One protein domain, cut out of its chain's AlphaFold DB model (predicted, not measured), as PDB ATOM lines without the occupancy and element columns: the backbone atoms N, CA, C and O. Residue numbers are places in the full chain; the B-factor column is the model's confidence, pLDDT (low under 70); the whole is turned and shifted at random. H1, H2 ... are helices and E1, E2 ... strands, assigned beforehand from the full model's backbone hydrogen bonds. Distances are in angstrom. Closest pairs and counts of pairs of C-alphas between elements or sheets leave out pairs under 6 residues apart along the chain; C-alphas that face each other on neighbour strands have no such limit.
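AT A GLANCE: This is residues 73 to 123 of the 239 residues of an uncharacterized protein of Nocardioides sp (UniProt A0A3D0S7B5). A small parallel pair of strands, E1 and E2, has the longer helix H1 running back alongside it, with residues 90 to 94 nearest the strands. The short helix H2 lies off to one side near H1, and loops join these parts. The 51 printed residues hold E1, H1, E2 and H2 in that order; the class is mixed, with under half of the residues in named elements. The whole is compact, with a radius of gyration of the C-alphas of 10.7 A and spans of 27 by 24 by 19 A.

HOW THE PARTS SIT: E1, residues 73 to 75, and E2, residues 101 to 104, are parallel neighbours at 15 degrees; N 75 and O 103 are 2.8 A apart, within hydrogen-bond range. With H1, residues 83 to 94, they form a strand-helix-strand unit, two parallel strands joined through a helix, with a right-handed crossover. The closest C-alphas of H1 and E2 are those of Leu 93 and Val 102, 7.1 A apart. H2, residues 113 to 116, is close to H1 but not clearly touching, with C-alphas of Leu 87 and Leu 113 closest at 7.3 A. E1 and H2 are apart. In H1 every O i to N i+4 pair is within hydrogen-bond range; H2 is too short for such a pair, and its one O i to N i+3 pair is within range.

IN THESE COORDINATES: E1 begins at C-alpha 73 (132.469, 71.969, 120.652). E2 is 10.3 A long and H1 16.8 A. H2 ends at C-alpha 116 (122.651, 64.993, 105.111).

THE WHOLE: The C-alphas of Leu 98 and Asp 110 are farthest apart, at 28.8 A. The printed part has no cut, its three links between elements are short, and no printed residue is under 70 in pLDDT.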
ATOM      1  N   ILE A  73     133.417  70.861 120.661       91.06
ATOM      2  CA  ILE A  73     132.469  71.969 120.652       91.06
ATOM      3  C   ILE A  73     131.156  71.465 121.245       91.06
ATOM      4  O   ILE A  73     130.507  70.594 120.673       91.06
ATOM      5  N   HIS A  74     130.745  72.037 122.374       91.19
ATOM      6  CA  HIS A  74     129.439  71.765 122.969       91.19
ATOM      7  C   HIS A  74     128.435  72.833 122.538       91.19
ATOM      8  O   HIS A  74     128.551  74.005 122.906       91.19
ATOM      9  N   VAL A  75     127.434  72.417 121.772       91.12
ATOM     10  CA  VAL A  75     126.334  73.265 121.322       91.12
ATOM     11  C   VAL A  75     125.305  73.368 122.447       91.12
ATOM     12  O   VAL A  75     124.745  72.358 122.878       91.12
ATOM     13  N   SER A  76     125.066  74.586 122.935       88.44
ATOM     14  CA  SER A  76     124.028  74.871 123.933       88.44
ATOM     15  C   SER A  76     122.642  74.847 123.295       88.44
ATOM     16  O   SER A  76     121.825  74.001 123.647       88.44
ATOM     17  N   ASP A  77     122.439  75.706 122.299       87.19
ATOM     18  CA  ASP A  77     121.231  75.778 121.477       87.19
ATOM     19  C   ASP A  77     121.614  75.846 119.995       87.19
ATOM     20  O   ASP A  77     122.667  76.379 119.642       87.19
ATOM     21  N   LEU A  78     120.761  75.338 119.111       89.94
ATOM     22  CA  LEU A  78     120.916  75.489 117.667       89.94
ATOM     23  C   LEU A  78     119.530  75.664 117.063       89.94
ATOM     24  O   LEU A  78     118.706  74.754 117.093       89.94
ATOM     25  N   VAL A  79     119.269  76.860 116.540       92.12
ATOM     26  CA  VAL A  79     117.974  77.213 115.955       92.12
ATOM     27  C   VAL A  79     118.194  77.674 114.528       92.12
ATOM     28  O   VAL A  79     118.957  78.605 114.267       92.12
ATOM     29  N   ALA A  80     117.503  77.022 113.601       92.75
ATOM     30  CA  ALA A  80     117.540  77.344 112.189       92.75
ATOM     31  C   ALA A  80     116.119  77.498 111.654       92.75
ATOM     32  O   ALA A  80     115.276  76.627 111.831       92.75
ATOM     33  N   VAL A  81     115.867  78.604 110.957       94.25
ATOM     34  CA  VAL A  81     114.552  78.907 110.368       94.25
ATOM     35  C   VAL A  81     114.307  78.195 109.034       94.25
ATOM     36  O   VAL A  81     113.198  78.229 108.514       94.25
ATOM     37  N   THR A  82     115.339  77.578 108.449       95.06
ATOM     38  CA  THR A  82     115.229  76.773 107.226       95.06
ATOM     39  C   THR A  82     116.135  75.541 107.295       95.06
ATOM     40  O   THR A  82     117.199  75.608 107.920       95.06
ATOM     41  N   PRO A  83     115.795  74.446 106.583       93.44
ATOM     42  CA  PRO A  83     116.663  73.270 106.486       93.44
ATOM     43  C   PRO A  83     118.057  73.598 105.932       93.44
ATOM     44  O   PRO A  83     119.070  73.089 106.404       93.44
ATOM     45  N   THR A  84     118.150  74.518 104.966       95.12
ATOM     46  CA  THR A  84     119.445  74.962 104.435       95.12
ATOM     47  C   THR A  84     120.274  75.703 105.483       95.12
ATOM     48  O   THR A  84     121.484  75.497 105.552       95.12
ATOM     49  N   ALA A  85     119.657  76.563 106.302       96.06
ATOM     50  CA  ALA A  85     120.361  77.245 107.385       96.06
ATOM     51  C   ALA A  85     120.857  76.245 108.437       96.06
ATOM     52  O   ALA A  85     121.998  76.355 108.875       96.06
ATOM     53  N   TYR A  86     120.043  75.237 108.764       95.00
ATOM     54  CA  TYR A  86     120.403  74.159 109.683       95.00
ATOM     55  C   TYR A  86     121.689  73.447 109.245       95.00
ATOM     56  O   TYR A  86     122.672  73.414 109.984       95.00
ATOM     57  N   LEU A  87     121.735  72.970 107.996       95.00
ATOM     58  CA  LEU A  87     122.911  72.276 107.463       95.00
ATOM     59  C   LEU A  87     124.135  73.192 107.323       95.00
ATOM     60  O   LEU A  87     125.266  72.748 107.512       95.00
ATOM     61  N   ARG A  88     123.934  74.480 107.020       95.00
ATOM     62  CA  ARG A  88     125.032  75.459 106.974       95.00
ATOM     63  C   ARG A  88     125.635  75.728 108.350       95.00
ATOM     64  O   ARG A  88     126.847  75.895 108.427       95.00
ATOM     65  N   LEU A  89     124.827  75.752 109.411       95.38
ATOM     66  CA  LEU A  89     125.330  75.871 110.783       95.38
ATOM     67  C   LEU A  89     126.173  74.651 111.158       95.38
ATOM     68  O   LEU A  89     127.276  74.815 111.665       95.38
ATOM     69  N   TRP A  90     125.711  73.444 110.829       94.69
ATOM     70  CA  TRP A  90     126.495  72.226 111.048       94.69
ATOM     71  C   TRP A  90     127.805  72.209 110.275       94.69
ATOM     72  O   TRP A  90     128.844  71.884 110.845       94.69
ATOM     73  N   ARG A  91     127.779  72.618 109.003       92.81
ATOM     74  CA  ARG A  91     129.001  72.765 108.210       92.81
ATOM     75  C   ARG A  91     129.961  73.768 108.841       92.81
ATOM     76  O   ARG A  91     131.135  73.465 108.975       92.81
ATOM     77  N   PHE A  92     129.459  74.929 109.256       93.69
ATOM     78  CA  PHE A  92     130.274  75.931 109.935       93.69
ATOM     79  C   PHE A  92     130.937  75.361 111.193       93.69
ATOM     80  O   PHE A  92     132.134  75.539 111.363       93.69
ATOM     81  N   LEU A  93     130.189  74.642 112.037       93.31
ATOM     82  CA  LEU A  93     130.730  74.022 113.249       93.31
ATOM     83  C   LEU A  93     131.789  72.954 112.939       93.31
ATOM     84  O   LEU A  93     132.770  72.859 113.666       93.31
ATOM     85  N   ALA A  94     131.599  72.176 111.871       90.44
ATOM     86  CA  ALA A  94     132.549  71.152 111.434       90.44
ATOM     87  C   ALA A  94     133.817  71.733 110.776       90.44
ATOM     88  O   ALA A  94     134.868  71.105 110.838       90.44
ATOM     89  N   ASP A  95     133.720  72.919 110.169       91.50
ATOM     90  CA  ASP A  95     134.838  73.634 109.539       91.50
ATOM     91  C   ASP A  95     135.662  74.454 110.565       91.50
ATOM     92  O   ASP A  95     136.643  75.100 110.193       91.50
ATOM     93  N   LEU A  96     135.287  74.460 111.854       91.00
ATOM     94  CA  LEU A  96     136.060  75.133 112.901       91.00
ATOM     95  C   LEU A  96     137.361  74.376 113.187       91.00
ATOM     96  O   LEU A  96     137.358  73.270 113.737       91.00
ATOM     97  N   ASP A  97     138.479  75.025 112.863       86.81
ATOM     98  CA  ASP A  97     139.822  74.520 113.133       86.81
ATOM     99  C   ASP A  97     140.019  74.150 114.611       86.81
ATOM    100  O   ASP A  97     139.425  74.734 115.519       86.81
ATOM    101  N   LEU A  98     140.913  73.185 114.850       88.44
ATOM    102  CA  LEU A  98     141.270  72.676 116.182       88.44
ATOM    103  C   LEU A  98     140.116  72.013 116.952       88.44
ATOM    104  O   LEU A  98     140.290  71.700 118.128       88.44
ATOM    105  N   SER A  99     138.970  71.757 116.319       87.44
ATOM    106  CA  SER A  99     137.924  70.908 116.885       87.44
ATOM    107  C   SER A  99     138.047  69.482 116.350       87.44
ATOM    108  O   SER A  99     138.221  69.255 115.156       87.44
ATOM    109  N   ASP A 100     137.985  68.503 117.250       89.25
ATOM    110  CA  ASP A 100     137.979  67.084 116.885       89.25
ATOM    111  C   ASP A 100     136.538  66.552 116.786       89.25
ATOM    112  O   ASP A 100     136.310  65.492 116.204       89.25
ATOM    113  N   SER A 101     135.577  67.264 117.400       90.12
ATOM    114  CA  SER A 101     134.200  66.814 117.620       90.12
ATOM    115  C   SER A 101     133.213  67.963 117.888       90.12
ATOM    116  O   SER A 101     133.575  68.971 118.497       90.12
ATOM    117  N   VAL A 102     131.945  67.775 117.511       92.88
ATOM    118  CA  VAL A 102     130.809  68.645 117.855       92.88
ATOM    119  C   VAL A 102     129.745  67.800 118.553       92.88
ATOM    120  O   VAL A 102     129.375  66.740 118.051       92.88
ATOM    121  N   GLU A 103     129.250  68.265 119.697       92.19
ATOM    122  CA  GLU A 103     128.193  67.614 120.471       92.19
ATOM    123  C   GLU A 103     126.999  68.543 120.644       92.19
ATOM    124  O   GLU A 103     127.151  69.696 121.051       92.19
ATOM    125  N   TRP A 104     125.797  68.012 120.423       91.38
ATOM    126  CA  TRP A 104     124.553  68.707 120.728       91.38
ATOM    127  C   TRP A 104     123.611  67.792 121.505       91.38
ATOM    128  O   TRP A 104     123.135  66.782 120.995       91.38
ATOM    129  N   GLY A 105     123.352  68.145 122.764       87.56
ATOM    130  CA  GLY A 105     122.566  67.319 123.686       87.56
ATOM    131  C   GLY A 105     121.050  67.521 123.612       87.56
ATOM    132  O   GLY A 105     120.342  66.950 124.433       87.56
ATOM    133  N   ARG A 106     120.558  68.368 122.698       87.38
ATOM    134  CA  ARG A 106     119.134  68.743 122.581       87.38
ATOM    135  C   ARG A 106     118.584  68.566 121.162       87.38
ATOM    136  O   ARG A 106     117.627  69.231 120.780       87.38
ATOM    137  N   ALA A 107     119.229  67.704 120.379       89.12
ATOM    138  CA  ALA A 107     118.793  67.377 119.032       89.12
ATOM    139  C   ALA A 107     117.402  66.730 119.032       89.12
ATOM    140  O   ALA A 107     117.022  66.057 119.994       89.12
ATOM    141  N   SER A 108     116.669  66.910 117.933       90.00
ATOM    142  CA  SER A 108     115.451  66.132 117.697       90.00
ATOM    143  C   SER A 108     115.796  64.644 117.606       90.00
ATOM    144  O   SER A 108     116.886  64.271 117.171       90.00
ATOM    145  N   VAL A 109     114.860  63.775 117.990       87.62
ATOM    146  CA  VAL A 109     115.014  62.326 117.781       87.62
ATOM    147  C   VAL A 109     115.020  61.956 116.295       87.62
ATOM    148  O   VAL A 109     115.658  60.969 115.930       87.62
ATOM    149  N   ASP A 110     114.399  62.792 115.460       88.25
ATOM    150  CA  ASP A 110     114.324  62.661 114.001       88.25
ATOM    151  C   ASP A 110     115.248  63.677 113.303       88.25
ATOM    152  O   ASP A 110     114.872  64.347 112.340       88.25
ATOM    153  N   ASP A 111     116.462  63.861 113.828       90.88
ATOM    154  CA  ASP A 111     117.413  64.832 113.288       90.88
ATOM    155  C   ASP A 111     117.835  64.496 111.840       90.88
ATOM    156  O   ASP A 111     118.330  63.391 111.579       90.88
ATOM    157  N   PRO A 112     117.721  65.434 110.877       91.44
ATOM    158  CA  PRO A 112     118.061  65.161 109.482       91.44
ATOM    159  C   PRO A 112     119.572  65.068 109.229       91.44
ATOM    160  O   PRO A 112     119.974  64.666 108.136       91.44
ATOM    161  N   LEU A 113     120.429  65.446 110.189       91.75
ATOM    162  CA  LEU A 113     121.879  65.521 109.995       91.75
ATOM    163  C   LEU A 113     122.483  64.187 109.549       91.75
ATOM    164  O   LEU A 113     123.336  64.182 108.664       91.75
ATOM    165  N   VAL A 114     122.021  63.064 110.110       91.19
ATOM    166  CA  VAL A 114     122.524  61.725 109.751       91.19
ATOM    167  C   VAL A 114     122.336  61.422 108.262       91.19
ATOM    168  O   VAL A 114     123.195  60.795 107.653       91.19
ATOM    169  N   TRP A 115     121.266  61.940 107.658       92.06
ATOM    170  CA  TRP A 115     120.936  61.745 106.246       92.06
ATOM    171  C   TRP A 115     121.542  62.805 105.321       92.06
ATOM    172  O   TRP A 115     121.540  62.636 104.106       92.06
ATOM    173  N   ALA A 116     122.057  63.902 105.877       91.88
ATOM    174  CA  ALA A 116     122.651  64.993 105.111       91.88
ATOM    175  C   ALA A 116     124.166  64.832 104.886       91.88
ATOM    176  O   ALA A 116     124.742  65.547 104.061       91.88
ATOM    177  N   LEU A 117     124.826  63.933 105.623       89.62
ATOM    178  CA  LEU A 117     126.257  63.669 105.481       89.62
ATOM    179  C   LEU A 117     126.541  62.629 104.394       89.62
ATOM    180  O   LEU A 117     125.783  61.688 104.192       89.62
ATOM    181  N   VAL A 118     127.702  62.766 103.746       92.19
ATOM    182  CA  VAL A 118     128.230  61.748 102.814       92.19
ATOM    183  C   VAL A 118     128.477  60.417 103.533       92.19
ATOM    184  O   VAL A 118     128.246  59.356 102.965       92.19
ATOM    185  N   ASP A 119     128.952  60.484 104.778       91.38
ATOM    186  CA  ASP A 119     129.180  59.331 105.650       91.38
ATOM    187  C   ASP A 119     128.259  59.441 106.883       91.38
ATOM    188  O   ASP A 119     128.576  60.201 107.808       91.38
ATOM    189  N   PRO A 120     127.121  58.718 106.920       88.50
ATOM    190  CA  PRO A 120     126.151  58.811 108.013       88.50
ATOM    191  C   PRO A 120     126.712  58.292 109.344       88.50
ATOM    192  O   PRO A 120     126.281  58.735 110.407       88.50
ATOM    193  N   TYR A 121     127.731  57.420 109.319       89.88
ATOM    194  CA  TYR A 121     128.348  56.853 110.526       89.88
ATOM    195  C   TYR A 121     129.145  57.874 111.349       89.88
ATOM    196  O   TYR A 121     129.598  57.578 112.461       89.88
ATOM    197  N   ARG A 122     129.311  59.091 110.820       90.19
ATOM    198  CA  ARG A 122     129.875  60.227 111.552       90.19
ATOM    199  C   ARG A 122     128.902  60.791 112.583       90.19
ATOM    200  O   ARG A 122     129.362  61.345 113.573       90.19
ATOM    201  N   VAL A 123     127.591  60.605 112.424       90.94
ATOM    202  CA  VAL A 123     126.612  60.989 113.450       90.94
ATOM    203  C   VAL A 123     126.379  59.817 114.392       90.94
ATOM    204  O   VAL A 123     126.074  58.707 113.963       90.94
TER     205      VAL A 123